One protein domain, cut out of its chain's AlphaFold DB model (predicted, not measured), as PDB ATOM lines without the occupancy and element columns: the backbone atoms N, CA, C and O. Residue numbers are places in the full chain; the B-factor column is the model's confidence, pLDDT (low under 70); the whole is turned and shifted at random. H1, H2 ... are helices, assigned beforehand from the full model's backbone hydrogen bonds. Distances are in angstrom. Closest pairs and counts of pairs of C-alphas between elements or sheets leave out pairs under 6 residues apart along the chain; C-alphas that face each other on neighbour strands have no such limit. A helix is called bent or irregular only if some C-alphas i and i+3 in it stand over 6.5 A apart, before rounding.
ATOM      1  N   LYS A 159     124.913 123.703 152.526       91.20
ATOM      2  CA  LYS A 159     125.795 123.768 153.702       91.20
ATOM      3  C   LYS A 159     127.184 123.174 153.426       91.20
ATOM      4  O   LYS A 159     128.183 123.791 153.776       91.20
ATOM      5  N   ASN A 160     127.246 122.028 152.747       90.89
ATOM      6  CA  ASN A 160     128.514 121.360 152.442       90.89
ATOM      7  C   ASN A 160     129.389 122.202 151.502       90.89
ATOM      8  O   ASN A 160     130.599 122.308 151.684       90.89
ATOM      9  N   VAL A 161     128.781 122.847 150.506       92.77
ATOM     10  CA  VAL A 161     129.516 123.698 149.564       92.77
ATOM     11  C   VAL A 161     129.974 124.998 150.227       92.77
ATOM     12  O   VAL A 161     131.096 125.438 149.977       92.77
ATOM     13  N   ARG A 162     129.175 125.580 151.128       93.16
ATOM     14  CA  ARG A 162     129.610 126.721 151.951       93.16
ATOM     15  C   ARG A 162     130.835 126.380 152.795       93.16
ATOM     16  O   ARG A 162     131.824 127.096 152.715       93.16
ATOM     17  N   THR A 163     130.822 125.251 153.503       93.44
ATOM     18  CA  THR A 163     131.983 124.805 154.294       93.44
ATOM     19  C   THR A 163     133.218 124.544 153.426       93.44
ATOM     20  O   THR A 163     134.340 124.826 153.846       93.44
ATOM     21  N   PHE A 164     133.044 124.065 152.190       95.23
ATOM     22  CA  PHE A 164     134.152 124.002 151.235       95.23
ATOM     23  C   PHE A 164     134.719 125.392 150.918       95.23
ATOM     24  O   PHE A 164     135.937 125.554 150.920       95.23
ATOM     25  N   PHE A 165     133.870 126.393 150.665       94.76
ATOM     26  CA  PHE A 165     134.332 127.755 150.389       94.76
ATOM     27  C   PHE A 165     134.983 128.421 151.610       94.76
ATOM     28  O   PHE A 165     135.965 129.130 151.436       94.76
ATOM     29  N   GLU A 166     134.538 128.119 152.829       93.21
ATOM     30  CA  GLU A 166     135.226 128.535 154.062       93.21
ATOM     31  C   GLU A 166     136.641 127.930 154.141       93.21
ATOM     32  O   GLU A 166     137.620 128.638 154.366       93.21
ATOM     33  N   LYS A 167     136.789 126.625 153.867       95.16
ATOM     34  CA  LYS A 167     138.111 125.967 153.804       95.16
ATOM     35  C   LYS A 167     138.983 126.504 152.670       95.16
ATOM     36  O   LYS A 167     140.211 126.503 152.772       95.16
ATOM     37  N   LEU A 168     138.360 126.933 151.576       95.49
ATOM     38  CA  LEU A 168     139.049 127.568 150.462       95.49
ATOM     39  C   LEU A 168     139.597 128.935 150.880       95.49
ATOM     40  O   LEU A 168     140.750 129.228 150.567       95.49
ATOM     41  N   ASP A 169     138.800 129.733 151.589       93.14
ATOM     42  CA  ASP A 169     139.201 131.031 152.139       93.14
ATOM     43  C   ASP A 169     140.393 130.885 153.093       93.14
ATOM     44  O   ASP A 169     141.384 131.601 152.942       93.14
ATOM     45  N   ASP A 170     140.368 129.879 153.980       92.35
ATOM     46  CA  ASP A 170     141.487 129.535 154.873       92.35
ATOM     47  C   ASP A 170     142.786 129.269 154.078       92.35
ATOM     48  O   ASP A 170     143.854 129.823 154.372       92.35
ATOM     49  N   ALA A 171     142.708 128.421 153.045       93.93
ATOM     50  CA  ALA A 171     143.862 128.042 152.230       93.93
ATOM     51  C   ALA A 171     144.395 129.214 151.389       93.93
ATOM     52  O   ALA A 171     145.607 129.442 151.339       93.93
ATOM     53  N   LEU A 172     143.502 129.976 150.752       92.30
ATOM     54  CA  LEU A 172     143.869 131.147 149.955       92.30
ATOM     55  C   LEU A 172     144.464 132.243 150.830       92.30
ATOM     56  O   LEU A 172     145.512 132.780 150.477       92.30
ATOM     57  N   SER A 173     143.866 132.523 151.984       90.36
ATOM     58  CA  SER A 173     144.405 133.469 152.960       90.36
ATOM     59  C   SER A 173     145.826 133.091 153.367       90.36
ATOM     60  O   SER A 173     146.698 133.959 153.411       90.36
ATOM     61  N   CYS A 174     146.093 131.801 153.596       92.87
ATOM     62  CA  CYS A 174     147.445 131.333 153.885       92.87
ATOM     63  C   CYS A 174     148.395 131.558 152.700       92.87
ATOM     64  O   CYS A 174     149.461 132.143 152.872       92.87
ATOM     65  N   PHE A 175     148.015 131.154 151.485       91.92
ATOM     66  CA  PHE A 175     148.851 131.321 150.288       91.92
ATOM     67  C   PHE A 175     149.192 132.784 150.000       91.92
ATOM     68  O   PHE A 175     150.333 133.112 149.668       91.92
ATOM     69  N   MET A 176     148.206 133.665 150.141       87.80
ATOM     70  CA  MET A 176     148.329 135.076 149.795       87.80
ATOM     71  C   MET A 176     149.248 135.845 150.748       87.80
ATOM     72  O   MET A 176     149.840 136.832 150.324       87.80
ATOM     73  N   GLN A 177     149.468 135.365 151.978       89.32
ATOM     74  CA  GLN A 177     150.479 135.934 152.887       89.32
ATOM     75  C   GLN A 177     151.910 135.835 152.340       89.32
ATOM     76  O   GLN A 177     152.782 136.596 152.752       89.32
ATOM     77  N   PHE A 178     152.160 134.913 151.410       89.46
ATOM     78  CA  PHE A 178     153.481 134.678 150.827       89.46
ATOM     79  C   PHE A 178     153.601 135.159 149.382       89.46
ATOM     80  O   PHE A 178     154.620 134.909 148.733       89.46
ATOM     81  N   ILE A 179     152.570 135.833 148.873       84.65
ATOM     82  CA  ILE A 179     152.618 136.514 147.590       84.65
ATOM     83  C   ILE A 179     152.628 138.014 147.870       84.65
ATOM     84  O   ILE A 179     151.669 138.564 148.401       84.65
ATOM     85  N   ASN A 180     153.705 138.690 147.469       69.94
ATOM     86  CA  ASN A 180     153.877 140.134 147.649       69.94
ATOM     87  C   ASN A 180     152.986 140.963 146.699       69.94
ATOM     88  O   ASN A 180     153.486 141.792 145.939       69.94
ATOM     89  N   ASN A 181     151.673 140.722 146.704       72.46
ATOM     90  CA  ASN A 181     150.663 141.579 146.092       72.46
ATOM     91  C   ASN A 181     149.259 141.225 146.636       72.46
ATOM     92  O   ASN A 181     148.708 140.195 146.248       72.46
ATOM     93  N   PRO A 182     148.641 142.056 147.493       66.64
ATOM     94  CA  PRO A 182     147.334 141.744 148.077       66.64
ATOM     95  C   PRO A 182     146.173 141.820 147.069       66.64
ATOM     96  O   PRO A 182     145.087 141.323 147.354       66.64
ATOM     97  N   ASN A 183     146.381 142.421 145.892       72.92
ATOM     98  CA  ASN A 183     145.312 142.670 144.918       72.92
ATOM     99  C   ASN A 183     145.113 141.534 143.908       72.92
ATOM    100  O   ASN A 183     144.230 141.623 143.053       72.92
ATOM    101  N   ILE A 184     145.934 140.483 143.958       79.94
ATOM    102  CA  ILE A 184     145.809 139.346 143.044       79.94
ATOM    103  C   ILE A 184     145.053 138.212 143.727       79.94
ATOM    104  O   ILE A 184     145.148 138.026 144.932       79.94
ATOM    105  N   SER A 185     144.329 137.412 142.951       84.35
ATOM    106  CA  SER A 185     143.710 136.184 143.446       84.35
ATOM    107  C   SER A 185     144.169 135.020 142.591       84.35
ATOM    108  O   SER A 185     144.028 135.067 141.370       84.35
ATOM    109  N   ILE A 186     144.640 133.950 143.231       86.99
ATOM    110  CA  ILE A 186     144.977 132.677 142.573       86.99
ATOM    111  C   ILE A 186     143.786 132.132 141.763       86.99
ATOM    112  O   ILE A 186     143.966 131.439 140.760       86.99
ATOM    113  N   LEU A 187     142.556 132.467 142.167       89.74
ATOM    114  CA  LEU A 187     141.345 132.038 141.475       89.74
ATOM    115  C   LEU A 187     141.047 132.849 140.198       89.74
ATOM    116  O   LEU A 187     140.309 132.368 139.334       89.74
ATOM    117  N   ASN A 188     141.599 134.061 140.054       85.41
ATOM    118  CA  ASN A 188     141.383 134.917 138.886       85.41
ATOM    119  C   ASN A 188     142.511 134.751 137.862       85.41
ATOM    120  O   ASN A 188     143.492 135.485 137.853       85.41
ATOM    121  N   VAL A 189     142.314 133.806 136.953       84.45
ATOM    122  CA  VAL A 189     143.284 133.418 135.919       84.45
ATOM    123  C   VAL A 189     143.659 134.562 134.982       84.45
ATOM    124  O   VAL A 189     144.803 134.638 134.550       84.45
ATOM    125  N   LEU A 190     142.701 135.429 134.644       83.31
ATOM    126  CA  LEU A 190     142.894 136.464 133.626       83.31
ATOM    127  C   LEU A 190     143.807 137.587 134.117       83.31
ATOM    128  O   LEU A 190     144.572 138.141 133.334       83.31
ATOM    129  N   ASN A 191     143.745 137.887 135.415       80.36
ATOM    130  CA  ASN A 191     144.513 138.967 136.033       80.36
ATOM    131  C   ASN A 191     145.682 138.453 136.886       80.36
ATOM    132  O   ASN A 191     146.333 139.245 137.568       80.36
ATOM    133  N   PHE A 192     145.942 137.141 136.893       83.45
ATOM    134  CA  PHE A 192     147.041 136.586 137.671       83.45
ATOM    135  C   PHE A 192     148.378 136.829 136.952       83.45
ATOM    136  O   PHE A 192     148.520 136.460 135.784       83.45
ATOM    137  N   PRO A 193     149.375 137.433 137.619       83.19
ATOM    138  CA  PRO A 193     150.676 137.682 137.016       83.19
ATOM    139  C   PRO A 193     151.416 136.371 136.715       83.19
ATOM    140  O   PRO A 193     151.184 135.331 137.332       83.19
ATOM    141  N   SER A 194     152.352 136.426 135.767       81.82
ATOM    142  CA  SER A 194     153.205 135.279 135.444       81.82
ATOM    143  C   SER A 194     154.007 134.810 136.666       81.82
ATOM    144  O   SER A 194     154.441 135.620 137.490       81.82
ATOM    145  N   SER A 195     154.274 133.507 136.777       80.46
ATOM    146  CA  SER A 195     155.035 132.955 137.910       80.46
ATOM    147  C   SER A 195     156.441 133.555 138.038       80.46
ATOM    148  O   SER A 195     156.928 133.723 139.148       80.46
ATOM    149  N   SER A 196     157.068 133.954 136.926       79.40
ATOM    150  CA  SER A 196     158.387 134.606 136.903       79.40
ATOM    151  C   SER A 196     158.413 135.999 137.535       79.40
ATOM    152  O   SER A 196     159.479 136.466 137.919       79.40
ATOM    153  N   THR A 197     157.265 136.673 137.629       82.34
ATOM    154  CA  THR A 197     157.163 138.019 138.225       82.34
ATOM    155  C   THR A 197     156.868 137.998 139.723       82.34
ATOM    156  O   THR A 197     156.870 139.047 140.364       82.34
ATOM    157  N   LEU A 198     156.601 136.822 140.290       83.50
ATOM    158  CA  LEU A 198     156.217 136.672 141.686       83.50
ATOM    159  C   LEU A 198     157.427 136.279 142.534       83.50
ATOM    160  O   LEU A 198     158.104 135.293 142.253       83.50
ATOM    161  N   ASN A 199     157.668 137.033 143.605       81.81
ATOM    162  CA  ASN A 199     158.594 136.622 144.652       81.81
ATOM    163  C   ASN A 199     157.824 135.780 145.674       81.81
ATOM    164  O   ASN A 199     156.960 136.306 146.375       81.81
ATOM    165  N   ILE A 200     158.103 134.478 145.698       84.62
ATOM    166  CA  ILE A 200     157.376 133.481 146.482       84.62
ATOM    167  C   ILE A 200     158.323 132.895 147.522       84.62
ATOM    168  O   ILE A 200     159.401 132.404 147.183       84.62
ATOM    169  N   SER A 201     157.902 132.902 148.785       85.46
ATOM    170  CA  SER A 201     158.659 132.252 149.855       85.46
ATOM    171  C   SER A 201     158.664 130.728 149.693       85.46
ATOM    172  O   SER A 201     157.621 130.115 149.471       85.46
ATOM    173  N   SER A 202     159.813 130.084 149.905       83.33
ATOM    174  CA  SER A 202     159.909 128.616 149.950       83.33
ATOM    175  C   SER A 202     159.196 127.997 151.162       83.33
ATOM    176  O   SER A 202     158.907 126.803 151.165       83.33
ATOM    177  N   THR A 203     158.868 128.795 152.184       90.98
ATOM    178  CA  THR A 203     158.214 128.321 153.417       90.98
ATOM    179  C   THR A 203     156.706 128.095 153.282       90.98
ATOM    180  O   THR A 203     156.100 127.527 154.193       90.98
ATOM    181  N   VAL A 204     156.097 128.476 152.148       92.59
ATOM    182  CA  VAL A 204     154.651 128.320 151.884       92.59
ATOM    183  C   VAL A 204     154.196 126.886 152.110       92.59
ATOM    184  O   VAL A 204     153.191 126.653 152.777       92.59
ATOM    185  N   CYS A 205     154.947 125.921 151.579       92.71
ATOM    186  CA  CYS A 205     154.560 124.516 151.620       92.71
ATOM    187  C   CYS A 205     154.453 124.002 153.054       92.71
ATOM    188  O   CYS A 205     153.511 123.294 153.383       92.71
ATOM    189  N   HIS A 206     155.387 124.393 153.922       93.03
ATOM    190  CA  HIS A 206     155.346 124.002 155.325       93.03
ATOM    191  C   HIS A 206     154.177 124.687 156.043       93.03
ATOM    192  O   HIS A 206     153.333 124.013 156.630       93.03
ATOM    193  N   ASN A 207     154.076 126.011 155.903       94.97
ATOM    194  CA  ASN A 207     153.138 126.829 156.670       94.97
ATOM    195  C   ASN A 207     151.672 126.642 156.253       94.97
ATOM    196  O   ASN A 207     150.783 126.715 157.096       94.97
ATOM    197  N   CYS A 208     151.412 126.375 154.972       95.67
ATOM    198  CA  CYS A 208     150.058 126.247 154.432       95.67
ATOM    199  C   CYS A 208     149.628 124.803 154.157       95.67
ATOM    200  O   CYS A 208     148.503 124.592 153.701       95.67
ATOM    201  N   SER A 209     150.476 123.809 154.449       94.92
ATOM    202  CA  SER A 209     150.153 122.384 154.263       94.92
ATOM    203  C   SER A 209     148.859 121.982 154.965       94.92
ATOM    204  O   SER A 209     147.993 121.383 154.336       94.92
ATOM    205  N   ALA A 210     148.693 122.354 156.236       95.63
ATOM    206  CA  ALA A 210     147.510 122.002 157.018       95.63
ATOM    207  C   ALA A 210     146.214 122.563 156.406       95.63
ATOM    208  O   ALA A 210     145.227 121.841 156.289       95.63
ATOM    209  N   ALA A 211     146.227 123.826 155.962       95.76
ATOM    210  CA  ALA A 211     145.067 124.453 155.328       95.76
ATOM    211  C   ALA A 211     144.761 123.828 153.956       95.76
ATOM    212  O   ALA A 211     143.613 123.490 153.666       95.76
ATOM    213  N   TYR A 212     145.791 123.608 153.132       96.75
ATOM    214  CA  TYR A 212     145.646 122.993 151.812       96.75
ATOM    215  C   TYR A 212     145.130 121.550 151.885       96.75
ATOM    216  O   TYR A 212     144.161 121.205 151.208       96.75
ATOM    217  N   TYR A 213     145.736 120.706 152.725       96.00
ATOM    218  CA  TYR A 213     145.283 119.325 152.887       96.00
ATOM    219  C   TYR A 213     143.922 119.249 153.577       96.00
ATOM    220  O   TYR A 213     143.129 118.391 153.208       96.00
ATOM    221  N   GLY A 214     143.596 120.175 154.485       95.91
ATOM    222  CA  GLY A 214     142.251 120.288 155.054       95.91
ATOM    223  C   GLY A 214     141.176 120.595 154.002       95.91
ATOM    224  O   GLY A 214     140.111 119.980 154.013       95.91
ATOM    225  N   LEU A 215     141.463 121.493 153.052       96.78
ATOM    226  CA  LEU A 215     140.594 121.758 151.898       96.78
ATOM    227  C   LEU A 215     140.440 120.516 151.005       96.78
ATOM    228  O   LEU A 215     139.322 120.160 150.621       96.78
ATOM    229  N   LEU A 216     141.555 119.859 150.671       95.15
ATOM    230  CA  LEU A 216     141.569 118.695 149.783       95.15
ATOM    231  C   LEU A 216     140.842 117.490 150.396       95.15
ATOM    232  O   LEU A 216     140.086 116.806 149.699       95.15
ATOM    233  N   ASP A 217     141.042 117.252 151.690       94.05
ATOM    234  CA  ASP A 217     140.367 116.201 152.446       94.05
ATOM    235  C   ASP A 217     138.856 116.451 152.487       94.05
ATOM    236  O   ASP A 217     138.067 115.560 152.166       94.05
ATOM    237  N   TYR A 218     138.441 117.697 152.756       94.95
ATOM    238  CA  TYR A 218     137.026 118.055 152.754       94.95
ATOM    239  C   TYR A 218     136.380 117.832 151.380       94.95
ATOM    240  O   TYR A 218     135.332 117.187 151.291       94.95
ATOM    241  N   TYR A 219     137.021 118.301 150.305       93.17
ATOM    242  CA  TYR A 219     136.559 118.087 148.930       93.17
ATOM    243  C   TYR A 219     136.399 116.593 148.600       93.17
ATOM    244  O   TYR A 219     135.351 116.177 148.099       93.17
ATOM    245  N   THR A 220     137.409 115.781 148.922       89.63
ATOM    246  CA  THR A 220     137.448 114.352 148.577       89.63
ATOM    247  C   THR A 220     136.440 113.539 149.391       89.63
ATOM    248  O   THR A 220     135.698 112.729 148.834       89.63
ATOM    249  N   ASN A 221     136.371 113.771 150.704       86.68
ATOM    250  CA  ASN A 221     135.559 112.954 151.604       86.68
ATOM    251  C   ASN A 221     134.096 113.396 151.670       86.68
ATOM    252  O   ASN A 221     133.225 112.538 151.830       86.68
ATOM    253  N   ASN A 222     133.813 114.697 151.540       85.90
ATOM    254  CA  ASN A 222     132.467 115.238 151.758       85.90
ATOM    255  C   ASN A 222     131.748 115.613 150.461       85.90
ATOM    256  O   ASN A 222     130.553 115.373 150.369       85.90
ATOM    257  N   LEU A 223     132.429 116.171 149.454       86.60
ATOM    258  CA  LEU A 223     131.753 116.599 148.219       86.60
ATOM    259  C   LEU A 223     131.780 115.523 147.135       86.60
ATOM    260  O   LEU A 223     130.737 115.170 146.585       86.60
ATOM    261  N   LEU A 224     132.955 114.958 146.852       80.22
ATOM    262  CA  LEU A 224     133.110 113.966 145.786       80.22
ATOM    263  C   LEU A 224     132.310 112.685 146.073       80.22
ATOM    264  O   LEU A 224     131.692 112.113 145.175       80.22
ATOM    265  N   ARG A 225     132.305 112.249 147.337       61.78
ATOM    266  CA  ARG A 225     131.621 111.027 147.778       61.78
ATOM    267  C   ARG A 225     130.104 111.188 147.869       61.78
ATOM    268  O   ARG A 225     129.388 110.236 147.566       61.78
ATOM    269  N   TYR A 226     129.616 112.370 148.246       59.73
ATOM    270  CA  TYR A 226     128.184 112.654 148.382       59.73
ATOM    271  C   TYR A 226     127.445 112.504 147.044       59.73
ATOM    272  O   TYR A 226     126.457 111.779 146.954       59.73
ATOM    273  N   ASN A 227     128.017 113.038 145.960       56.70
ATOM    274  CA  ASN A 227     127.415 112.956 144.622       56.70
ATOM    275  C   ASN A 227     127.424 111.542 144.011       56.70
ATOM    276  O   ASN A 227     126.728 111.292 143.028       56.70
ATOM    277  N   SER A 228     128.159 110.591 144.600       53.18
ATOM    278  CA  SER A 228     128.080 109.179 144.208       53.18
ATOM    279  C   SER A 228     126.843 108.469 144.770       53.18
ATOM    280  O   SER A 228     126.515 107.389 144.271       53.18
ATOM    281  N   LEU A 229     126.202 109.005 145.816       50.67
ATOM    282  CA  LEU A 229     125.104 108.340 146.529       50.67
ATOM    283  C   LEU A 229     123.713 108.824 146.085       50.67
ATOM    284  O   LEU A 229     122.772 108.042 146.141       50.67
ATOM    285  N   GLU A 230     123.584 110.051 145.575       53.14
ATOM    286  CA  GLU A 230     122.292 110.662 145.191       53.14
ATOM    287  C   GLU A 230     121.916 110.533 143.699       53.14
ATOM    288  O   GLU A 230     120.981 111.174 143.226       53.14
ATOM    289  N   GLY A 231     122.609 109.698 142.921       46.47
ATOM    290  CA  GLY A 231     122.487 109.625 141.453       46.47
ATOM    291  C   GLY A 231     121.173 109.083 140.859       46.47
ATOM    292  O   GLY A 231     121.197 108.577 139.737       46.47
ATOM    293  N   GLU A 232     120.036 109.159 141.551       38.89
ATOM    294  CA  GLU A 232     118.780 108.539 141.114       38.89
ATOM    295  C   GLU A 232     117.585 109.506 141.139       38.89
ATOM    296  O   GLU A 232     116.599 109.271 141.825       38.89
ATOM    297  N   HIS A 233     117.633 110.598 140.368       42.66
ATOM    298  CA  HIS A 233     116.434 111.383 140.031       42.66
ATOM    299  C   HIS A 233     116.260 111.466 138.509       42.66
ATOM    300  O   HIS A 233     117.062 112.056 137.788       42.66
ATOM    301  N   ARG A 234     115.204 110.812 138.007       33.74
ATOM    302  CA  ARG A 234     114.748 110.871 136.611       33.74
ATOM    303  C   ARG A 234     113.608 111.882 136.514       33.74
ATOM    304  O   ARG A 234     112.486 111.546 136.876       33.74
ATOM    305  N   ASN A 235     113.861 113.062 135.952       36.78
ATOM    306  CA  ASN A 235     112.799 113.921 135.424       36.78
ATOM    307  C   ASN A 235     112.897 113.979 133.896       36.78
ATOM    308  O   ASN A 235     113.839 114.508 133.320       36.78
ATOM    309  N   PHE A 236     111.898 113.392 133.235       37.05
ATOM    310  CA  PHE A 236     111.883 113.043 131.809       37.05
ATOM    311  C   PHE A 236     111.666 114.235 130.846       37.05
ATOM    312  O   PHE A 236     111.567 114.038 129.641       37.05
ATOM    313  N   LEU A 237     111.593 115.476 131.341       43.94
ATOM    314  CA  LEU A 237     111.236 116.655 130.529       43.94
ATOM    315  C   LEU A 237     112.379 117.657 130.298       43.94
ATOM    316  O   LEU A 237     112.276 118.497 129.410       43.94
ATOM    317  N   LEU A 238     113.496 117.536 131.016       46.48
ATOM    318  CA  LEU A 238     114.762 118.178 130.662       46.48
ATOM    319  C   LEU A 238     115.775 117.064 130.412       46.48
ATOM    320  O   LEU A 238     115.806 116.081 131.143       46.48
ATOM    321  N   LYS A 239     116.620 117.209 129.388       42.25
ATOM    322  CA  LYS A 239     117.706 116.267 129.078       42.25
ATOM    323  C   LYS A 239     118.816 116.390 130.135       42.25
ATOM    324  O   LYS A 239     119.903 116.908 129.874       42.25
ATOM    325  N   GLU A 240     118.500 115.995 131.359       49.39
ATOM    326  CA  GLU A 240     119.370 116.062 132.521       49.39
ATOM    327  C   GLU A 240     120.406 114.942 132.398       49.39
ATOM    328  O   GLU A 240     120.099 113.753 132.460       49.39
ATOM    329  N   HIS A 241     121.647 115.326 132.101       44.83
ATOM    330  CA  HIS A 241     122.760 114.391 131.981       44.83
ATOM    331  C   HIS A 241     123.258 114.036 133.387       44.83
ATOM    332  O   HIS A 241     124.195 114.645 133.890       44.83
ATOM    333  N   SER A 242     122.647 113.039 134.027       47.51
ATOM    334  CA  SER A 242     123.006 112.579 135.381       47.51
ATOM    335  C   SER A 242     124.154 111.549 135.425       47.51
ATOM    336  O   SER A 242     124.416 110.932 136.452       47.51
ATOM    337  N   SER A 243     124.895 111.352 134.328       43.53
ATOM    338  CA  SER A 243     125.829 110.221 134.160       43.53
ATOM    339  C   SER A 243     127.274 110.460 134.651       43.53
ATOM    340  O   SER A 243     128.214 109.871 134.112       43.53
ATOM    341  N   HIS A 244     127.505 111.283 135.674       52.46
ATOM    342  CA  HIS A 244     128.860 111.479 136.207       52.46
ATOM    343  C   HIS A 244     128.885 111.242 137.713       52.46
ATOM    344  O   HIS A 244     128.731 112.163 138.506       52.46
ATOM    345  N   ARG A 245     129.131 109.978 138.086       51.83
ATOM    346  CA  ARG A 245     129.126 109.416 139.454       51.83
ATOM    347  C   ARG A 245     130.013 110.147 140.483       51.83
ATOM    348  O   ARG A 245     129.987 109.795 141.650       51.83
ATOM    349  N   PHE A 246     130.799 111.136 140.054       60.03
ATOM    350  CA  PHE A 246     131.729 111.913 140.878       60.03
ATOM    351  C   PHE A 246     131.776 113.403 140.487       60.03
ATOM    352  O   PHE A 246     132.771 114.082 140.732       60.03
ATOM    353  N   ALA A 247     130.751 113.934 139.816       66.04
ATOM    354  CA  ALA A 247     130.759 115.341 139.425       66.04
ATOM    355  C   ALA A 247     130.316 116.243 140.584       66.04
ATOM    356  O   ALA A 247     129.302 115.992 141.219       66.04
ATOM    357  N   VAL A 248     131.074 117.309 140.840       85.46
ATOM    358  CA  VAL A 248     130.701 118.443 141.704       85.46
ATOM    359  C   VAL A 248     130.505 119.652 140.782       85.46
ATOM    360  O   VAL A 248     131.025 119.638 139.665       85.46
ATOM    361  N   CYS A 249     129.766 120.685 141.195       92.02
ATOM    362  CA  CYS A 249     129.566 121.856 140.339       92.02
ATOM    363  C   CYS A 249     130.883 122.493 139.880       92.02
ATOM    364  O   CYS A 249     131.910 122.453 140.567       92.02
ATOM    365  N   LEU A 250     130.818 123.136 138.716       92.54
ATOM    366  CA  LEU A 250     131.972 123.731 138.058       92.54
ATOM    367  C   LEU A 250     132.671 124.795 138.916       92.54
ATOM    368  O   LEU A 250     133.892 124.892 138.859       92.54
ATOM    369  N   ASP A 251     131.930 125.554 139.724       94.08
ATOM    370  CA  ASP A 251     132.492 126.582 140.611       94.08
ATOM    371  C   ASP A 251     133.477 125.954 141.620       94.08
ATOM    372  O   ASP A 251     134.619 126.404 141.749       94.08
ATOM    373  N   VAL A 252     133.084 124.840 142.252       94.17
ATOM    374  CA  VAL A 252     133.939 124.064 143.169       94.17
ATOM    375  C   VAL A 252     135.091 123.400 142.417       94.17
ATOM    376  O   VAL A 252     136.239 123.493 142.852       94.17
ATOM    377  N   GLN A 253     134.812 122.754 141.278       92.69
ATOM    378  CA  GLN A 253     135.842 122.092 140.467       92.69
ATOM    379  C   GLN A 253     136.918 123.077 139.997       92.69
ATOM    380  O   GLN A 253     138.110 122.788 140.066       92.69
ATOM    381  N   ASN A 254     136.522 124.262 139.537       93.62
ATOM    382  CA  ASN A 254     137.465 125.286 139.117       93.62
ATOM    383  C   ASN A 254     138.275 125.813 140.307       93.62
ATOM    384  O   ASN A 254     139.489 125.971 140.182       93.62
ATOM    385  N   ALA A 255     137.633 126.048 141.456       94.23
ATOM    386  CA  ALA A 255     138.322 126.493 142.662       94.23
ATOM    387  C   ALA A 255     139.399 125.495 143.116       94.23
ATOM    388  O   ALA A 255     140.553 125.892 143.288       94.23
ATOM    389  N   ILE A 256     139.056 124.205 143.233       94.26
ATOM    390  CA  ILE A 256     140.009 123.172 143.667       94.26
ATOM    391  C   ILE A 256     141.117 122.940 142.632       94.26
ATOM    392  O   ILE A 256     142.289 122.861 142.989       94.26
ATOM    393  N   ASN A 257     140.789 122.924 141.336       93.46
ATOM    394  CA  ASN A 257     141.797 122.764 140.286       93.46
ATOM    395  C   ASN A 257     142.805 123.919 140.298       93.46
ATOM    396  O   ASN A 257     143.998 123.717 140.066       93.46
ATOM    397  N   ARG A 258     142.344 125.144 140.581       92.69
ATOM    398  CA  ARG A 258     143.216 126.321 140.659       92.69
ATOM    399  C   ARG A 258     144.101 126.310 141.893       92.69
ATOM    400  O   ARG A 258     145.286 126.620 141.765       92.69
ATOM    401  N   THR A 259     143.580 125.917 143.051       94.09
ATOM    402  CA  THR A 259     144.405 125.793 144.261       94.09
ATOM    403  C   THR A 259     145.419 124.661 144.150       94.09
ATOM    404  O   THR A 259     146.577 124.873 144.500       94.09
ATOM    405  N   GLN A 260     145.048 123.510 143.583       94.33
ATOM    406  CA  GLN A 260     145.987 122.423 143.286       94.33
ATOM    407  C   GLN A 260     147.063 122.861 142.287       94.33
ATOM    408  O   GLN A 260     148.252 122.637 142.514       94.33
ATOM    409  N   TRP A 261     146.678 123.535 141.196       93.49
ATOM    410  CA  TRP A 261     147.649 124.070 140.241       93.49
ATOM    411  C   TRP A 261     148.642 125.013 140.925       93.49
ATOM    412  O   TRP A 261     149.845 124.890 140.687       93.49
ATOM    413  N   ALA A 262     148.160 125.913 141.787       92.20
ATOM    414  CA  ALA A 262     149.020 126.824 142.530       92.20
ATOM    415  C   ALA A 262     149.955 126.062 143.478       92.20
ATOM    416  O   ALA A 262     151.162 126.289 143.458       92.20
ATOM    417  N   TRP A 263     149.434 125.099 144.235       93.94
ATOM    418  CA  TRP A 263     150.228 124.256 145.126       93.94
ATOM    419  C   TRP A 263     151.406 123.585 144.404       93.94
ATOM    420  O   TRP A 263     152.562 123.750 144.798       93.94
ATOM    421  N   TYR A 264     151.136 122.902 143.289       92.23
ATOM    422  CA  TYR A 264     152.157 122.126 142.579       92.23
ATOM    423  C   TYR A 264     153.053 122.953 141.650       92.23
ATOM    424  O   TYR A 264     154.236 122.638 141.521       92.23
ATOM    425  N   ASN A 265     152.526 123.982 140.979       89.92
ATOM    426  CA  ASN A 265     153.257 124.702 139.924       89.92
ATOM    427  C   ASN A 265     153.741 126.080 140.364       89.92
ATOM    428  O   ASN A 265     154.863 126.463 140.028       89.92
ATOM    429  N   LEU A 266     152.910 126.822 141.099       90.44
ATOM    430  CA  LEU A 266     153.254 128.164 141.560       90.44
ATOM    431  C   LEU A 266     154.198 128.093 142.766       90.44
ATOM    432  O   LEU A 266     155.287 128.655 142.723       90.44
ATOM    433  N   PHE A 267     153.810 127.343 143.799       91.31
ATOM    434  CA  PHE A 267     154.587 127.180 145.033       91.31
ATOM    435  C   PHE A 267     155.588 126.022 144.976       91.31
ATOM    436  O   PHE A 267     156.491 125.952 145.803       91.31
TER     437      PHE A 267
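This is residues 159 to 267 of the 382 residues of an uncharacterized protein of Schistosoma mansoni (UniProt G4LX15). Three helices side by side make an up-and-down bundle, and residues 235 to 241 of the link after H2 stick out past one end. The printed part, 109 residues, has H1, H2 and H3 in order and no named strand: all helix. It is loose, radius of gyration of the C-alphas 16.6 A, spans 54 by 28 by 21 A.

H1, residues 159 to 176, and H2, residues 204 to 224, touch as a hairpin at a shallow tilt of 16 degrees, closest C-alphas Ala 171 and Ala 211, 4.9 A. H3, residues 250 to 266, only just touches H1, with residues 252 to 259 alone: 3 C-alpha pairs within 8 A, closest Val 161 and Val 252. H2 and H3 are close but not clearly touching. O i to N i+4 pairs are within hydrogen-bond range throughout H1 and H3, 14 of 17 in H2.

H1, 25.5 A, begins at C-alpha 159 (125.795, 123.768, 153.702). H2, 26.6 A, is irregular: C-alphas 207 and 210 are 7.4 A apart. H3, 22.0 A, ends at C-alpha 266 (153.254, 128.164, 141.560).

The printed part has no cut; both links are long. pLDDT is under 70 at residues 180, 182 and 225 to 247.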